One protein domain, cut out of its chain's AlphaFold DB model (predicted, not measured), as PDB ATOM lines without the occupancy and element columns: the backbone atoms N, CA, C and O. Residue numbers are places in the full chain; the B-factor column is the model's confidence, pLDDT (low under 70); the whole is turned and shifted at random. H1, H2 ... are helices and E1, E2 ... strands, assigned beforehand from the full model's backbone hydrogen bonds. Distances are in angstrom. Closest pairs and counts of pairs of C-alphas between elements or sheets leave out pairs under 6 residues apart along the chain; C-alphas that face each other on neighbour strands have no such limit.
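AT A GLANCE: This is residues 154 to 281 of the 281 residues of an uncharacterized protein of Alphaproteobacteria bacterium (UniProt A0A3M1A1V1). A twisted sheet of four strands has one long helix over each face, H1 on one and H4 on the other, and a small hairpin, E1 and E2, lies beyond the sheet with the loop of residues 163 to 168 sticking out. The short helices H2 and H3 sit by the sheet's rim. The printed part has 128 residues, with under half in named elements, in the order E1 E2 H1 E3 H2 H3 E4 H4 E5 E6; the class is mixed, helices and strands. The mixed sheet runs E3, E4, E6, E5. The whole is compact, with a radius of gyration of the C-alphas of 14.1 A and spans of 42 by 33 by 25 A.

IN THESE COORDINATES: E1, residues 154 to 156, begins at C-alpha 154 (42.918, 88.090, -96.046), and E2 is residues 173 to 176. H1, residues 178 to 190, is 17.9 A long. E3 is residues 200 to 202, H2 209 to 212, H3 230 to 233 and E4 237 to 241, 12.7 A long. H4, residues 247 to 259, is 18.2 A long and begins at (35.155, 75.598, -96.604). E5, residues 264 to 270, is 17.1 A long; E6, residues 274 to 280, is 18.8 A long and ends at (41.734, 56.409, -84.911).

HOW THE PARTS SIT: The sheet is only just strongly twisted, its C-alphas up to 4.4 A off the best plane. E3 and E4 are parallel, with N 201 and O 237 2.9 A apart; E3, H2, H3 and E4 form a strand-helix-strand unit, two parallel neighbour strands with helices between. E4 and E6 are antiparallel, with N 240 and O 275 2.8 A apart. E5 and E6 are an antiparallel hairpin, with N 278 and O 266 2.8 A apart. E4, H4 and E5 form a split unit, E6 between its strands, with a right-handed crossover. H4, at a height over the sheet of 9.3 A, lies over E4 and E5, only just slantwise at 32 degrees to E4 on the local plane. H1 is on the opposite face, at a height of 9.6 A. H1 touches H2 with residues 182 to 186 alone; the C-alphas of Ala 186 and Leu 209 are closest, at 5.9 A. H2 and H3 only graze the sheet. The hairpin E1 and E2 has N 156 and O 173 2.8 A apart. In H1 and H4 every O i to N i+4 pair is within hydrogen-bond range; H2 and H3 are too short for such a pair.

THE WHOLE: The C-alphas farthest apart, of Asp 161 and Gly 197, are 42.7 A apart. The printed part has no cut. The links E1 to E2 and H2 to H3 are long. The mean pLDDT of the printed part is 85.7; residues 158 to 171 are under 70.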
ATOM      1  N   ARG A 154      44.242  87.524 -95.801       85.44
ATOM      2  CA  ARG A 154      42.918  88.090 -96.046       85.44
ATOM      3  C   ARG A 154      41.875  87.017 -95.888       85.44
ATOM      4  O   ARG A 154      41.979  85.932 -96.458       85.44
ATOM      5  N   VAL A 155      40.840  87.358 -95.143       85.31
ATOM      6  CA  VAL A 155      39.729  86.473 -94.836       85.31
ATOM      7  C   VAL A 155      38.453  87.110 -95.362       85.31
ATOM      8  O   VAL A 155      38.244  88.314 -95.237       85.31
ATOM      9  N   SER A 156      37.612  86.292 -95.978       83.69
ATOM     10  CA  SER A 156      36.223  86.615 -96.255       83.69
ATOM     11  C   SER A 156      35.356  85.980 -95.173       83.69
ATOM     12  O   SER A 156      35.548  84.815 -94.831       83.69
ATOM     13  N   LEU A 157      34.416  86.750 -94.633       77.06
ATOM     14  CA  LEU A 157      33.387  86.264 -93.720       77.06
ATOM     15  C   LEU A 157      32.079  86.210 -94.518       77.06
ATOM     16  O   LEU A 157      31.460  87.260 -94.723       77.06
ATOM     17  N   PRO A 158      31.682  85.046 -95.060       61.72
ATOM     18  CA  PRO A 158      30.415  84.935 -95.764       61.72
ATOM     19  C   PRO A 158      29.247  85.112 -94.779       61.72
ATOM     20  O   PRO A 158      28.884  84.189 -94.066       61.72
ATOM     21  N   GLY A 159      28.656  86.311 -94.771       53.28
ATOM     22  CA  GLY A 159      27.316  86.590 -94.252       53.28
ATOM     23  C   GLY A 159      27.175  86.798 -92.737       53.28
ATOM     24  O   GLY A 159      26.968  85.858 -91.984       53.28
ATOM     25  N   LEU A 160      27.040  88.067 -92.337       49.09
ATOM     26  CA  LEU A 160      26.089  88.468 -91.282       49.09
ATOM     27  C   LEU A 160      24.616  88.233 -91.709       49.09
ATOM     28  O   LEU A 160      23.713  88.395 -90.898       49.09
ATOM     29  N   ASP A 161      24.382  87.811 -92.959       46.03
ATOM     30  CA  ASP A 161      23.062  87.579 -93.563       46.03
ATOM     31  C   ASP A 161      22.617  86.098 -93.564       46.03
ATOM     32  O   ASP A 161      21.581  85.765 -94.135       46.03
ATOM     33  N   ALA A 162      23.379  85.195 -92.934       44.00
ATOM     34  CA  ALA A 162      23.071  83.762 -92.844       44.00
ATOM     35  C   ALA A 162      23.123  83.245 -91.393       44.00
ATOM     36  O   ALA A 162      23.659  82.174 -91.116       44.00
ATOM     37  N   LEU A 163      22.565  84.011 -90.452       46.09
ATOM     38  CA  LEU A 163      22.299  83.552 -89.084       46.09
ATOM     39  C   LEU A 163      21.037  82.681 -89.056       46.09
ATOM     40  O   LEU A 163      20.028  83.066 -88.479       46.09
ATOM     41  N   ASP A 164      21.082  81.531 -89.724       43.78
ATOM     42  CA  ASP A 164      20.102  80.465 -89.491       43.78
ATOM     43  C   ASP A 164      20.671  79.112 -89.945       43.78
ATOM     44  O   ASP A 164      20.350  78.571 -91.001       43.78
ATOM     45  N   SER A 165      21.645  78.603 -89.194       41.66
ATOM     46  CA  SER A 165      21.874  77.167 -88.985       41.66
ATOM     47  C   SER A 165      23.071  76.973 -88.058       41.66
ATOM     48  O   SER A 165      24.046  77.718 -88.125       41.66
ATOM     49  N   ASP A 166      22.986  75.959 -87.201       42.09
ATOM     50  CA  ASP A 166      23.957  75.529 -86.183       42.09
ATOM     51  C   ASP A 166      25.320  75.050 -86.748       42.09
ATOM     52  O   ASP A 166      25.851  74.003 -86.374       42.09
ATOM     53  N   ALA A 167      25.919  75.789 -87.680       44.25
ATOM     54  CA  ALA A 167      27.200  75.465 -88.288       44.25
ATOM     55  C   ALA A 167      28.332  76.249 -87.606       44.25
ATOM     56  O   ALA A 167      28.887  77.197 -88.159       44.25
ATOM     57  N   GLU A 168      28.730  75.798 -86.418       45.72
ATOM     58  CA  GLU A 168      29.793  76.365 -85.564       45.72
ATOM     59  C   GLU A 168      31.218  76.323 -86.182       45.72
ATOM     60  O   GLU A 168      32.227  76.476 -85.502       45.72
ATOM     61  N   LEU A 169      31.341  76.110 -87.496       50.72
ATOM     62  CA  LEU A 169      32.612  75.931 -88.199       50.72
ATOM     63  C   LEU A 169      32.640  76.528 -89.622       50.72
ATOM     64  O   LEU A 169      33.575  76.234 -90.371       50.72
ATOM     65  N   LEU A 170      31.659  77.356 -90.005       54.25
ATOM     66  CA  LEU A 170      31.492  77.900 -91.368       54.25
ATOM     67  C   LEU A 170      31.629  79.431 -91.470       54.25
ATOM     68  O   LEU A 170      31.210  80.021 -92.459       54.25
ATOM     69  N   ALA A 171      32.230  80.090 -90.477       67.69
ATOM     70  CA  ALA A 171      32.203  81.553 -90.411       67.69
ATOM     71  C   ALA A 171      33.253  82.267 -91.282       67.69
ATOM     72  O   ALA A 171      33.164  83.485 -91.437       67.69
ATOM     73  N   CYS A 172      34.256  81.574 -91.838       83.25
ATOM     74  CA  CYS A 172      35.310  82.260 -92.581       83.25
ATOM     75  C   CYS A 172      35.976  81.435 -93.691       83.25
ATOM     76  O   CYS A 172      36.073  80.209 -93.627       83.25
ATOM     77  N   GLN A 173      36.443  82.146 -94.718       89.38
ATOM     78  CA  GLN A 173      37.197  81.620 -95.848       89.38
ATOM     79  C   GLN A 173      38.475  82.433 -96.046       89.38
ATOM     80  O   GLN A 173      38.433  83.651 -96.235       89.38
ATOM     81  N   LEU A 174      39.620  81.763 -96.072       89.69
ATOM     82  CA  LEU A 174      40.887  82.406 -96.381       89.69
ATOM     83  C   LEU A 174      40.980  82.687 -97.888       89.69
ATOM     84  O   LEU A 174      40.952  81.767 -98.703       89.69
ATOM     85  N   THR A 175      41.097  83.960 -98.265       88.19
ATOM     86  CA  THR A 175      41.202  84.396 -99.669       88.19
ATOM     87  C   THR A 175      42.629  84.743-100.080       88.19
ATOM     88  O   THR A 175      42.926  84.780-101.273       88.19
ATOM     89  N   ASN A 176      43.523  84.980 -99.114       89.00
ATOM     90  CA  ASN A 176      44.944  85.228 -99.350       89.00
ATOM     91  C   ASN A 176      45.791  84.892 -98.110       89.00
ATOM     92  O   ASN A 176      45.249  84.788 -97.013       89.00
ATOM     93  N   GLY A 177      47.111  84.758 -98.270       87.81
ATOM     94  CA  GLY A 177      48.036  84.509 -97.155       87.81
ATOM     95  C   GLY A 177      47.989  83.077 -96.613       87.81
ATOM     96  O   GLY A 177      48.293  82.834 -95.448       87.81
ATOM     97  N   TYR A 178      47.609  82.112 -97.457       90.31
ATOM     98  CA  TYR A 178      47.567  80.690 -97.096       90.31
ATOM     99  C   TYR A 178      48.916  80.153 -96.617       90.31
ATOM    100  O   TYR A 178      48.962  79.401 -95.649       90.31
ATOM    101  N   ALA A 179      50.012  80.586 -97.244       90.44
ATOM    102  CA  ALA A 179      51.359  80.219 -96.825       90.44
ATOM    103  C   ALA A 179      51.666  80.678 -95.393       90.44
ATOM    104  O   ALA A 179      52.061  79.850 -94.580       90.44
ATOM    105  N   ALA A 180      51.417  81.948 -95.051       90.56
ATOM    106  CA  ALA A 180      51.590  82.431 -93.680       90.56
ATOM    107  C   ALA A 180      50.674  81.718 -92.678       90.56
ATOM    108  O   ALA A 180      51.122  81.367 -91.589       90.56
ATOM    109  N   ALA A 181      49.405  81.483 -93.032       91.94
ATOM    110  CA  ALA A 181      48.472  80.774 -92.157       91.94
ATOM    111  C   ALA A 181      48.951  79.342 -91.868       91.94
ATOM    112  O   ALA A 181      49.053  78.947 -90.710       91.94
ATOM    113  N   MET A 182      49.309  78.580 -92.905       93.56
ATOM    114  CA  MET A 182      49.816  77.215 -92.740       93.56
ATOM    115  C   MET A 182      51.200  77.175 -92.093       93.56
ATOM    116  O   MET A 182      51.465  76.257 -91.325       93.56
ATOM    117  N   GLY A 183      52.053  78.171 -92.347       91.88
ATOM    118  CA  GLY A 183      53.362  78.318 -91.709       91.88
ATOM    119  C   GLY A 183      53.244  78.444 -90.193       91.88
ATOM    120  O   GLY A 183      53.857  77.660 -89.478       91.88
ATOM    121  N   ARG A 184      52.363  79.324 -89.693       91.69
ATOM    122  CA  ARG A 184      52.101  79.445 -88.246       91.69
ATOM    123  C   ARG A 184      51.583  78.151 -87.626       91.69
ATOM    124  O   ARG A 184      51.997  77.773 -86.531       91.69
ATOM    125  N   ILE A 185      50.678  77.464 -88.323       93.88
ATOM    126  CA  ILE A 185      50.149  76.172 -87.872       93.88
ATOM    127  C   ILE A 185      51.269  75.127 -87.822       93.88
ATOM    128  O   ILE A 185      51.382  74.405 -86.835       93.88
ATOM    129  N   ALA A 186      52.111  75.062 -88.857       93.50
ATOM    130  CA  ALA A 186      53.238  74.140 -88.938       93.50
ATOM    131  C   ALA A 186      54.268  74.395 -87.830       93.50
ATOM    132  O   ALA A 186      54.689  73.440 -87.183       93.50
ATOM    133  N   GLU A 187      54.631  75.656 -87.583       91.56
ATOM    134  CA  GLU A 187      55.539  76.066 -86.504       91.56
ATOM    135  C   GLU A 187      55.008  75.624 -85.142       91.56
ATOM    136  O   GLU A 187      55.704  74.936 -84.401       91.56
ATOM    137  N   ARG A 188      53.739  75.919 -84.843       92.25
ATOM    138  CA  ARG A 188      53.121  75.514 -83.577       92.25
ATOM    139  C   ARG A 188      53.047  73.996 -83.419       92.25
ATOM    140  O   ARG A 188      53.339  73.470 -82.351       92.25
ATOM    141  N   LEU A 189      52.643  73.278 -84.464       93.12
ATOM    142  CA  LEU A 189      52.559  71.816 -84.424       93.12
ATOM    143  C   LEU A 189      53.943  71.154 -84.330       93.12
ATOM    144  O   LEU A 189      54.046  70.052 -83.800       93.12
ATOM    145  N   ALA A 190      55.003  71.808 -84.813       90.69
ATOM    146  CA  ALA A 190      56.376  71.327 -84.676       90.69
ATOM    147  C   ALA A 190      56.862  71.335 -83.216       90.69
ATOM    148  O   ALA A 190      57.734  70.540 -82.864       90.69
ATOM    149  N   GLU A 191      56.290  72.193 -82.368       90.44
ATOM    150  CA  GLU A 191      56.557  72.223 -80.925       90.44
ATOM    151  C   GLU A 191      55.846  71.085 -80.169       90.44
ATOM    152  O   GLU A 191      56.214  70.785 -79.031       90.44
ATOM    153  N   ASP A 192      54.860  70.415 -80.785       90.69
ATOM    154  CA  ASP A 192      54.131  69.301 -80.174       90.69
ATOM    155  C   ASP A 192      54.814  67.944 -80.461       90.69
ATOM    156  O   ASP A 192      54.718  67.401 -81.574       90.69
ATOM    157  N   PRO A 193      55.443  67.304 -79.454       88.44
ATOM    158  CA  PRO A 193      56.120  66.020 -79.637       88.44
ATOM    159  C   PRO A 193      55.163  64.875 -80.003       88.44
ATOM    160  O   PRO A 193      55.613  63.821 -80.454       88.44
ATOM    161  N   ARG A 194      53.843  65.038 -79.824       89.25
ATOM    162  CA  ARG A 194      52.842  64.033 -80.214       89.25
ATOM    163  C   ARG A 194      52.705  63.921 -81.731       89.25
ATOM    164  O   ARG A 194      52.335  62.838 -82.201       89.25
ATOM    165  N   VAL A 195      52.989  65.006 -82.460       89.94
ATOM    166  CA  VAL A 195      52.730  65.172 -83.903       89.94
ATOM    167  C   VAL A 195      54.017  65.132 -84.732       89.94
ATOM    168  O   VAL A 195      53.988  64.698 -85.884       89.94
ATOM    169  N   ALA A 196      55.154  65.525 -84.152       85.25
ATOM    170  CA  ALA A 196      56.446  65.529 -84.834       85.25
ATOM    171  C   ALA A 196      56.772  64.179 -85.510       85.25
ATOM    172  O   ALA A 196      56.637  63.104 -84.921       85.25
ATOM    173  N   GLY A 197      57.200  64.236 -86.773       88.62
ATOM    174  CA  GLY A 197      57.574  63.079 -87.588       88.62
ATOM    175  C   GLY A 197      56.410  62.218 -88.090       88.62
ATOM    176  O   GLY A 197      56.660  61.216 -88.757       88.62
ATOM    177  N   LYS A 198      55.156  62.578 -87.797       94.19
ATOM    178  CA  LYS A 198      53.961  61.831 -88.224       94.19
ATOM    179  C   LYS A 198      53.268  62.491 -89.412       94.19
ATOM    180  O   LYS A 198      53.544  63.643 -89.752       94.19
ATOM    181  N   ALA A 199      52.393  61.739 -90.076       94.00
ATOM    182  CA  ALA A 199      51.675  62.205 -91.252       94.00
ATOM    183  C   ALA A 199      50.456  63.043 -90.836       94.00
ATOM    184  O   ALA A 199      49.452  62.508 -90.364       94.00
ATOM    185  N   ALA A 200      50.540  64.361 -91.020       93.81
ATOM    186  CA  ALA A 200      49.444  65.290 -90.759       93.81
ATOM    187  C   ALA A 200      48.812  65.761 -92.075       93.81
ATOM    188  O   ALA A 200      49.510  66.255 -92.966       93.81
ATOM    189  N   LEU A 201      47.491  65.627 -92.184       94.12
ATOM    190  CA  LEU A 201      46.711  66.110 -93.319       94.12
ATOM    191  C   LEU A 201      45.903  67.343 -92.918       94.12
ATOM    192  O   LEU A 201      45.174  67.315 -91.930       94.12
ATOM    193  N   VAL A 202      45.982  68.407 -93.710       95.25
ATOM    194  CA  VAL A 202      45.119  69.579 -93.542       95.25
ATOM    195  C   VAL A 202      43.762  69.299 -94.181       95.25
ATOM    196  O   VAL A 202      43.693  68.921 -95.349       95.25
ATOM    197  N   ALA A 203      42.679  69.506 -93.433       94.00
ATOM    198  CA  ALA A 203      41.318  69.451 -93.947       94.00
ATOM    199  C   ALA A 203      40.996  70.725 -94.747       94.00
ATOM    200  O   ALA A 203      40.291  71.613 -94.269       94.00
ATOM    201  N   ASP A 204      41.570  70.829 -95.944       92.75
ATOM    202  CA  ASP A 204      41.389  71.915 -96.906       92.75
ATOM    203  C   ASP A 204      41.730  71.422 -98.332       92.75
ATOM    204  O   ASP A 204      42.073  70.260 -98.545       92.75
ATOM    205  N   SER A 205      41.643  72.296 -99.336       88.62
ATOM    206  CA  SER A 205      41.985  71.978-100.732       88.62
ATOM    207  C   SER A 205      43.452  71.585-100.944       88.62
ATOM    208  O   SER A 205      43.769  70.860-101.893       88.62
ATOM    209  N   VAL A 206      44.337  72.050-100.062       90.06
ATOM    210  CA  VAL A 206      45.782  71.819-100.084       90.06
ATOM    211  C   VAL A 206      46.235  71.406 -98.676       90.06
ATOM    212  O   VAL A 206      45.664  71.844 -97.682       90.06
ATOM    213  N   SER A 207      47.254  70.552 -98.581       92.31
ATOM    214  CA  SER A 207      47.853  70.082 -97.327       92.31
ATOM    215  C   SER A 207      49.385  70.174 -97.375       92.31
ATOM    216  O   SER A 207      50.069  69.181 -97.651       92.31
ATOM    217  N   PRO A 208      49.957  71.364 -97.107       92.00
ATOM    218  CA  PRO A 208      51.376  71.634 -97.321       92.00
ATOM    219  C   PRO A 208      52.273  71.313 -96.116       92.00
ATOM    220  O   PRO A 208      53.474  71.531 -96.212       92.00
ATOM    221  N   LEU A 209      51.741  70.814 -94.991       92.06
ATOM    222  CA  LEU A 209      52.493  70.729 -93.725       92.06
ATOM    223  C   LEU A 209      53.832  69.986 -93.846       92.06
ATOM    224  O   LEU A 209      54.842  70.487 -93.368       92.06
ATOM    225  N   HIS A 210      53.881  68.859 -94.561       91.38
ATOM    226  CA  HIS A 210      55.122  68.103 -94.804       91.38
ATOM    227  C   HIS A 210      56.211  68.873 -95.579       91.38
ATOM    228  O   HIS A 210      57.358  68.442 -95.591       91.38
ATOM    229  N   LEU A 211      55.864  69.988 -96.233       91.50
ATOM    230  CA  LEU A 211      56.805  70.902 -96.894       91.50
ATOM    231  C   LEU A 211      57.206  72.080 -95.997       91.50
ATOM    232  O   LEU A 211      58.135  72.802 -96.330       91.50
ATOM    233  N   MET A 212      56.487  72.323 -94.901       91.31
ATOM    234  CA  MET A 212      56.645  73.518 -94.062       91.31
ATOM    235  C   MET A 212      57.194  73.209 -92.665       91.31
ATOM    236  O   MET A 212      57.583  74.125 -91.949       91.31
ATOM    237  N   GLY A 213      57.238  71.939 -92.261       87.50
ATOM    238  CA  GLY A 213      57.687  71.538 -90.931       87.50
ATOM    239  C   GLY A 213      58.082  70.064 -90.844       87.50
ATOM    240  O   GLY A 213      58.154  69.374 -91.863       87.50
ATOM    241  N   PRO A 214      58.341  69.549 -89.631       89.44
ATOM    242  CA  PRO A 214      58.893  68.215 -89.407       89.44
ATOM    243  C   PRO A 214      57.821  67.113 -89.490       89.44
ATOM    244  O   PRO A 214      57.726  66.269 -88.601       89.44
ATOM    245  N   PHE A 215      56.991  67.109 -90.535       92.88
ATOM    246  CA  PHE A 215      55.912  66.132 -90.728       92.88
ATOM    247  C   PHE A 215      56.276  65.124 -91.813       92.88
ATOM    248  O   PHE A 215      56.901  65.466 -92.819       92.88
ATOM    249  N   ALA A 216      55.859  63.873 -91.634       92.88
ATOM    250  CA  ALA A 216      56.060  62.859 -92.658       92.88
ATOM    251  C   ALA A 216      55.126  63.107 -93.859       92.88
ATOM    252  O   ALA A 216      53.959  63.468 -93.668       92.88
ATOM    253  N   PRO A 217      55.585  62.865 -95.098       92.00
ATOM    254  CA  PRO A 217      54.702  62.829 -96.256       92.00
ATOM    255  C   PRO A 217      53.615  61.763 -96.092       92.00
ATOM    256  O   PRO A 217      53.877  60.652 -95.622       92.00
ATOM    257  N   ILE A 218      52.401  62.069 -96.543       90.62
ATOM    258  CA  ILE A 218      51.303  61.099 -96.560       90.62
ATOM    259  C   ILE A 218      51.584  60.065 -97.647       90.62
ATOM    260  O   ILE A 218      51.825  60.403 -98.809       90.62
ATOM    261  N   ARG A 219      51.541  58.781 -97.286       87.94
ATOM    262  CA  ARG A 219      51.793  57.697 -98.238       87.94
ATOM    263  C   ARG A 219      50.738  57.714 -99.345       87.94
ATOM    264  O   ARG A 219      49.549  57.673 -99.055       87.94
ATOM    265  N   HIS A 220      51.188  57.755-100.601       84.25
ATOM    266  CA  HIS A 220      50.325  57.909-101.784       84.25
ATOM    267  C   HIS A 220      49.437  59.171-101.754       84.25
ATOM    268  O   HIS A 220      48.475  59.267-102.513       84.25
ATOM    269  N   GLY A 221      49.763  60.143-100.897       82.62
ATOM    270  CA  GLY A 221      49.078  61.423-100.814       82.62
ATOM    271  C   GLY A 221      49.643  62.432-101.804       82.62
ATOM    272  O   GLY A 221      50.852  62.501-102.024       82.62
ATOM    273  N   ALA A 222      48.758  63.236-102.385       84.25
ATOM    274  CA  ALA A 222      49.128  64.463-103.074       84.25
ATOM    275  C   ALA A 222      49.013  65.652-102.108       84.25
ATOM    276  O   ALA A 222      48.322  65.575-101.093       84.25
ATOM    277  N   VAL A 223      49.652  66.775-102.449       86.69
ATOM    278  CA  VAL A 223      49.464  68.031-101.701       86.69
ATOM    279  C   VAL A 223      48.027  68.548-101.859       86.69
ATOM    280  O   VAL A 223      47.539  69.241-100.982       86.69
ATOM    281  N   TRP A 224      47.333  68.196-102.946       86.56
ATOM    282  CA  TRP A 224      45.941  68.571-103.209       86.56
ATOM    283  C   TRP A 224      44.975  67.464-102.796       86.56
ATOM    284  O   TRP A 224      45.244  66.281-103.021       86.56
ATOM    285  N   TYR A 225      43.814  67.853-102.272       86.25
ATOM    286  CA  TYR A 225      42.726  66.923-101.995       86.25
ATOM    287  C   TYR A 225      41.746  66.844-103.175       86.25
ATOM    288  O   TYR A 225      41.031  67.802-103.473       86.25
ATOM    289  N   TYR A 226      41.700  65.677-103.822       79.75
ATOM    290  CA  TYR A 226      40.811  65.380-104.956       79.75
ATOM    291  C   TYR A 226      39.555  64.580-104.565       79.75
ATOM    292  O   TYR A 226      38.827  64.112-105.438       79.75
ATOM    293  N   GLY A 227      39.288  64.418-103.264       82.75
ATOM    294  CA  GLY A 227      38.195  63.585-102.755       82.75
ATOM    295  C   GLY A 227      38.621  62.165-102.359       82.75
ATOM    296  O   GLY A 227      39.753  61.740-102.595       82.75
ATOM    297  N   GLY A 228      37.677  61.426-101.766       81.19
ATOM    298  CA  GLY A 228      37.865  60.049-101.297       81.19
ATOM    299  C   GLY A 228      38.539  59.934 -99.924       81.19
ATOM    300  O   GLY A 228      39.011  60.915 -99.359       81.19
ATOM    301  N   THR A 229      38.583  58.715 -99.374       84.69
ATOM    302  CA  THR A 229      39.116  58.456 -98.023       84.69
ATOM    303  C   THR A 229      40.515  57.841 -98.011       84.69
ATOM    304  O   THR A 229      41.116  57.741 -96.949       84.69
ATOM    305  N   GLU A 230      41.089  57.470 -99.160       84.19
ATOM    306  CA  GLU A 230      42.383  56.767 -99.210       84.19
ATOM    307  C   GLU A 230      43.530  57.588 -98.598       84.19
ATOM    308  O   GLU A 230      44.300  57.082 -97.780       84.19
ATOM    309  N   THR A 231      43.616  58.881 -98.923       84.69
ATOM    310  CA  THR A 231      44.607  59.784 -98.318       84.69
ATOM    311  C   THR A 231      44.292  60.094 -96.857       84.69
ATOM    312  O   THR A 231      45.217  60.280 -96.070       84.69
ATOM    313  N   LEU A 232      43.007  60.093 -96.478       88.19
ATOM    314  CA  LEU A 232      42.569  60.275 -95.092       88.19
ATOM    315  C   LEU A 232      43.043  59.095 -94.236       88.19
ATOM    316  O   LEU A 232      43.664  59.301 -93.201       88.19
ATOM    317  N   ARG A 233      42.854  57.857 -94.711       88.56
ATOM    318  CA  ARG A 233      43.279  56.628 -94.020       88.56
ATOM    319  C   ARG A 233      44.787  56.535 -93.829       88.56
ATOM    320  O   ARG A 233      45.227  55.866 -92.902       88.56
ATOM    321  N   ALA A 234      45.576  57.175 -94.687       90.69
ATOM    322  CA  ALA A 234      47.031  57.190 -94.581       90.69
ATOM    323  C   ALA A 234      47.569  58.245 -93.592       90.69
ATOM    324  O   ALA A 234      48.759  58.206 -93.279       90.69
ATOM    325  N   ALA A 235      46.733  59.168 -93.108       93.62
ATOM    326  CA  ALA A 235      47.127  60.193 -92.145       93.62
ATOM    327  C   ALA A 235      47.072  59.669 -90.700       93.62
ATOM    328  O   ALA A 235      46.239  58.826 -90.362       93.62
ATOM    329  N   ASP A 236      47.956  60.177 -89.845       95.12
ATOM    330  CA  ASP A 236      47.924  59.960 -88.393       95.12
ATOM    331  C   ASP A 236      47.100  61.054 -87.692       95.12
ATOM    332  O   ASP A 236      46.441  60.805 -86.682       95.12
ATOM    333  N   PHE A 237      47.117  62.267 -88.255       95.50
ATOM    334  CA  PHE A 237      46.373  63.416 -87.747       95.50
ATOM    335  C   PHE A 237      45.648  64.171 -88.849       95.50
ATOM    336  O   PHE A 237      46.138  64.286 -89.975       95.50
ATOM    337  N   ILE A 238      44.520  64.763 -88.468       95.38
ATOM    338  CA  ILE A 238      43.789  65.731 -89.277       95.38
ATOM    339  C   ILE A 238      43.892  67.095 -88.603       95.38
ATOM    340  O   ILE A 238      43.488  67.269 -87.455       95.38
ATOM    341  N   VAL A 239      44.411  68.070 -89.335       95.69
ATOM    342  CA  VAL A 239      44.462  69.474 -88.933       95.69
ATOM    343  C   VAL A 239      43.332  70.183 -89.653       95.69
ATOM    344  O   VAL A 239      43.376  70.330 -90.867       95.69
ATOM    345  N   ALA A 240      42.296  70.606 -88.939       95.31
ATOM    346  CA  ALA A 240      41.192  71.356 -89.518       95.31
ATOM    347  C   ALA A 240      41.389  72.850 -89.235       95.31
ATOM    348  O   ALA A 240      41.146  73.269 -88.100       95.31
ATOM    349  N   PRO A 241      41.800  73.669 -90.225       94.75
ATOM    350  CA  PRO A 241      41.901  75.107 -90.027       94.75
ATOM    351  C   PRO A 241      40.544  75.674 -89.617       94.75
ATOM    352  O   PRO A 241      39.507  75.263 -90.152       94.75
ATOM    353  N   VAL A 242      40.548  76.633 -88.695       90.94
ATOM    354  CA  VAL A 242      39.347  77.417 -88.377       90.94
ATOM    355  C   VAL A 242      38.910  78.187 -89.627       90.94
ATOM    356  O   VAL A 242      37.722  78.217 -89.939       90.94
ATOM    357  N   CYS A 243      39.885  78.702 -90.390       90.62
ATOM    358  CA  CYS A 243      39.675  79.416 -91.645       90.62
ATOM    359  C   CYS A 243      40.271  78.691 -92.864       90.62
ATOM    360  O   CYS A 243      41.411  78.965 -93.247       90.62
ATOM    361  N   PRO A 244      39.539  77.753 -93.487       92.12
ATOM    362  CA  PRO A 244      40.009  77.068 -94.688       92.12
ATOM    363  C   PRO A 244      39.951  77.985 -95.922       92.12
ATOM    364  O   PRO A 244      39.133  78.901 -96.008       92.12
ATOM    365  N   THR A 245      40.767  77.696 -96.930       90.56
ATOM    366  CA  THR A 245      40.654  78.300 -98.271       90.56
ATOM    367  C   THR A 245      39.438  77.783 -99.032       90.56
ATOM    368  O   THR A 245      38.835  78.519 -99.815       90.56
ATOM    369  N   ALA A 246      39.040  76.536 -98.773       89.00
ATOM    370  CA  ALA A 246      37.872  75.897 -99.360       89.00
ATOM    371  C   ALA A 246      36.973  75.282 -98.264       89.00
ATOM    372  O   ALA A 246      37.094  74.093 -97.948       89.00
ATOM    373  N   PRO A 247      36.041  76.063 -97.677       87.62
ATOM    374  CA  PRO A 247      35.155  75.598 -96.604       87.62
ATOM    375  C   PRO A 247      34.348  74.345 -96.957       87.62
ATOM    376  O   PRO A 247      34.211  73.440 -96.137       87.62
ATOM    377  N   ASN A 248      33.874  74.261 -98.201       84.81
ATOM    378  CA  ASN A 248      33.179  73.099 -98.750       84.81
ATOM    379  C   ASN A 248      34.064  71.844 -98.782       84.81
ATOM    380  O   ASN A 248      33.586  70.754 -98.478       84.81
ATOM    381  N   VAL A 249      35.351  71.987 -99.114       88.25
ATOM    382  CA  VAL A 249      36.304  70.868 -99.125       88.25
ATOM    383  C   VAL A 249      36.549  70.377 -97.706       88.25
ATOM    384  O   VAL A 249      36.453  69.178 -97.454       88.25
ATOM    385  N   ARG A 250      36.795  71.298 -96.767       90.50
ATOM    386  CA  ARG A 250      36.957  70.963 -95.348       90.50
ATOM    387  C   ARG A 250      35.748  70.199 -94.814       90.50
ATOM    388  O   ARG A 250      35.917  69.149 -94.202       90.50
ATOM    389  N   ALA A 251      34.540  70.706 -95.067       88.31
ATOM    390  CA  ALA A 251      33.306  70.052 -94.649       88.31
ATOM    391  C   ALA A 251      33.190  68.641 -95.246       88.31
ATOM    392  O   ALA A 251      32.988  67.686 -94.500       88.31
ATOM    393  N   ALA A 252      33.426  68.495 -96.553       87.62
ATOM    394  CA  ALA A 252      33.375  67.205 -97.235       87.62
ATOM    395  C   ALA A 252      34.421  66.202 -96.713       87.62
ATOM    396  O   ALA A 252      34.138  65.011 -96.644       87.62
ATOM    397  N   MET A 253      35.623  66.652 -96.338       91.00
ATOM    398  CA  MET A 253      36.642  65.792 -95.721       91.00
ATOM    399  C   MET A 253      36.198  65.292 -94.348       91.00
ATOM    400  O   MET A 253      36.300  64.102 -94.067       91.00
ATOM    401  N   LEU A 254      35.696  66.190 -93.497       90.62
ATOM    402  CA  LEU A 254      35.235  65.826 -92.158       90.62
ATOM    403  C   LEU A 254      34.000  64.916 -92.211       90.62
ATOM    404  O   LEU A 254      33.904  63.986 -91.416       90.62
ATOM    405  N   GLU A 255      33.086  65.146 -93.156       89.44
ATOM    406  CA  GLU A 255      31.945  64.263 -93.424       89.44
ATOM    407  C   GLU A 255      32.412  62.886 -93.912       89.44
ATOM    408  O   GLU A 255      32.022  61.880 -93.333       89.44
ATOM    409  N   ALA A 256      33.336  62.826 -94.877       89.56
ATOM    410  CA  ALA A 256      33.873  61.560 -95.378       89.56
ATOM    411  C   ALA A 256      34.554  60.715 -94.287       89.56
ATOM    412  O   ALA A 256      34.504  59.491 -94.346       89.56
ATOM    413  N   ILE A 257      35.178  61.352 -93.290       90.81
ATOM    414  CA  ILE A 257      35.755  60.649 -92.136       90.81
ATOM    415  C   ILE A 257      34.662  60.127 -91.204       90.81
ATOM    416  O   ILE A 257      34.782  59.017 -90.703       90.81
ATOM    417  N   ARG A 258      33.602  60.909 -90.965       89.44
ATOM    418  CA  ARG A 258      32.462  60.487 -90.130       89.44
ATOM    419  C   ARG A 258      31.674  59.338 -90.759       89.44
ATOM    420  O   ARG A 258      31.163  58.495 -90.028       89.44
ATOM    421  N   ASP A 259      31.584  59.319 -92.085       90.50
ATOM    422  CA  ASP A 259      30.853  58.305 -92.848       90.50
ATOM    423  C   ASP A 259      31.649  57.003 -93.044       90.50
ATOM    424  O   ASP A 259      31.054  55.967 -93.347       90.50
ATOM    425  N   ASP A 260      32.979  57.024 -92.893       89.50
ATOM    426  CA  ASP A 260      33.813  55.824 -92.973       89.50
ATOM    427  C   ASP A 260      33.879  55.134 -91.596       89.50
ATOM    428  O   ASP A 260      34.541  55.639 -90.689       89.50
ATOM    429  N   PRO A 261      33.244  53.960 -91.407       88.25
ATOM    430  CA  PRO A 261      33.203  53.286 -90.108       88.25
ATOM    431  C   PRO A 261      34.574  52.780 -89.639       88.25
ATOM    432  O   PRO A 261      34.709  52.390 -88.480       88.25
ATOM    433  N   ALA A 262      35.577  52.746 -90.523       88.69
ATOM    434  CA  ALA A 262      36.951  52.392 -90.178       88.69
ATOM    435  C   ALA A 262      37.764  53.586 -89.657       88.69
ATOM    436  O   ALA A 262      38.952  53.432 -89.383       88.69
ATOM    437  N   LEU A 263      37.170  54.778 -89.570       91.12
ATOM    438  CA  LEU A 263      37.839  55.988 -89.120       91.12
ATOM    439  C   LEU A 263      37.107  56.617 -87.935       91.12
ATOM    440  O   LEU A 263      35.887  56.572 -87.811       91.12
ATOM    441  N   SER A 264      37.876  57.246 -87.052       92.00
ATOM    442  CA  SER A 264      37.338  58.046 -85.954       92.00
ATOM    443  C   SER A 264      38.217  59.265 -85.702       92.00
ATOM    444  O   SER A 264      39.433  59.210 -85.880       92.00
ATOM    445  N   LEU A 265      37.608  60.377 -85.288       93.50
ATOM    446  CA  LEU A 265      38.328  61.594 -84.916       93.50
ATOM    447  C   LEU A 265      38.253  61.789 -83.410       93.50
ATOM    448  O   LEU A 265      37.165  61.849 -82.842       93.50
ATOM    449  N   THR A 266      39.411  61.934 -82.779       95.19
ATOM    450  CA  THR A 266      39.514  62.370 -81.384       95.19
ATOM    451  C   THR A 266      40.225  63.709 -81.353       95.19
ATOM    452  O   THR A 266      41.365  63.811 -81.801       95.19
ATOM    453  N   GLU A 267      39.556  64.746 -80.854       95.19
ATOM    454  CA  GLU A 267      40.170  66.062 -80.674       95.19
ATOM    455  C   GLU A 267      41.281  65.979 -79.620       95.19
ATOM    456  O   GLU A 267      41.076  65.436 -78.535       95.19
ATOM    457  N   ILE A 268      42.466  66.494 -79.955       94.75
ATOM    458  CA  ILE A 268      43.649  66.457 -79.079       94.75
ATOM    459  C   ILE A 268      44.252  67.834 -78.798       94.75
ATOM    460  O   ILE A 268      45.033  67.959 -77.849       94.75
ATOM    461  N   ASP A 269      43.921  68.835 -79.617       94.44
ATOM    462  CA  ASP A 269      44.229  70.244 -79.381       94.44
ATOM    463  C   ASP A 269      43.256  71.147 -80.155       94.44
ATOM    464  O   ASP A 269      42.748  70.773 -81.219       94.44
ATOM    465  N   ARG A 270      43.021  72.351 -79.633       94.25
ATOM    466  CA  ARG A 270      42.188  73.383 -80.252       94.25
ATOM    467  C   ARG A 270      42.777  74.756 -79.988       94.25
ATOM    468  O   ARG A 270      43.130  75.102 -78.865       94.25
ATOM    469  N   THR A 271      42.824  75.553 -81.044       92.94
ATOM    470  CA  THR A 271      43.387  76.901 -81.055       92.94
ATOM    471  C   THR A 271      42.489  77.832 -81.864       92.94
ATOM    472  O   THR A 271      41.538  77.383 -82.506       92.94
ATOM    473  N   ASP A 272      42.832  79.118 -81.884       89.50
ATOM    474  CA  ASP A 272      42.148  80.101 -82.729       89.50
ATOM    475  C   ASP A 272      42.433  79.893 -84.233       89.50
ATOM    476  O   ASP A 272      41.654  80.332 -85.076       89.50
ATOM    477  N   ASP A 273      43.519  79.191 -84.586       91.06
ATOM    478  CA  ASP A 273      43.921  78.942 -85.978       91.06
ATOM    479  C   ASP A 273      43.430  77.576 -86.508       91.06
ATOM    480  O   ASP A 273      43.148  77.430 -87.704       91.06
ATOM    481  N   TYR A 274      43.322  76.555 -85.649       94.56
ATOM    482  CA  TYR A 274      42.965  75.183 -86.043       94.56
ATOM    483  C   TYR A 274      42.417  74.315 -84.904       94.56
ATOM    484  O   TYR A 274      42.640  74.573 -83.721       94.56
ATOM    485  N   VAL A 275      41.791  73.203 -85.296       95.38
ATOM    486  CA  VAL A 275      41.505  72.044 -84.439       95.38
ATOM    487  C   VAL A 275      42.330  70.853 -84.917       95.38
ATOM    488  O   VAL A 275      42.344  70.548 -86.112       95.38
ATOM    489  N   LEU A 276      43.025  70.187 -84.001       96.12
ATOM    490  CA  LEU A 276      43.840  69.011 -84.281       96.12
ATOM    491  C   LEU A 276      43.125  67.757 -83.787       96.12
ATOM    492  O   LEU A 276      42.771  67.639 -82.612       96.12
ATOM    493  N   TYR A 277      42.981  66.790 -84.685       96.12
ATOM    494  CA  TYR A 277      42.393  65.493 -84.396       96.12
ATOM    495  C   TYR A 277      43.420  64.382 -84.582       96.12
ATOM    496  O   TYR A 277      44.094  64.317 -85.612       96.12
ATOM    497  N   ALA A 278      43.491  63.469 -83.617       95.19
ATOM    498  CA  ALA A 278      44.083  62.156 -83.821       95.19
ATOM    499  C   ALA A 278      43.109  61.289 -84.622       95.19
ATOM    500  O   ALA A 278      41.919  61.219 -84.288       95.19
ATOM    501  N   LEU A 279      43.615  60.640 -85.671       92.50
ATOM    502  CA  LEU A 279      42.827  59.722 -86.481       92.50
ATOM    503  C   LEU A 279      42.945  58.305 -85.907       92.50
ATOM    504  O   LEU A 279      44.008  57.686 -85.962       92.50
ATOM    505  N   GLY A 280      41.852  57.801 -85.339       86.75
ATOM    506  CA  GLY A 280      41.734  56.409 -84.911       86.75
ATOM    507  C   GLY A 280      41.321  55.507 -86.073       86.75
ATOM    508  O   GLY A 280      40.579  55.944 -86.955       86.75
ATOM    509  N   ARG A 281      41.797  54.261 -86.049       81.69
ATOM    510  CA  ARG A 281      41.485  53.190 -87.005       81.69
ATOM    511  C   ARG A 281      41.125  51.918 -86.249       81.69
ATOM    512  O   ARG A 281      41.703  51.735 -85.152       81.69
TER     513      ARG A 281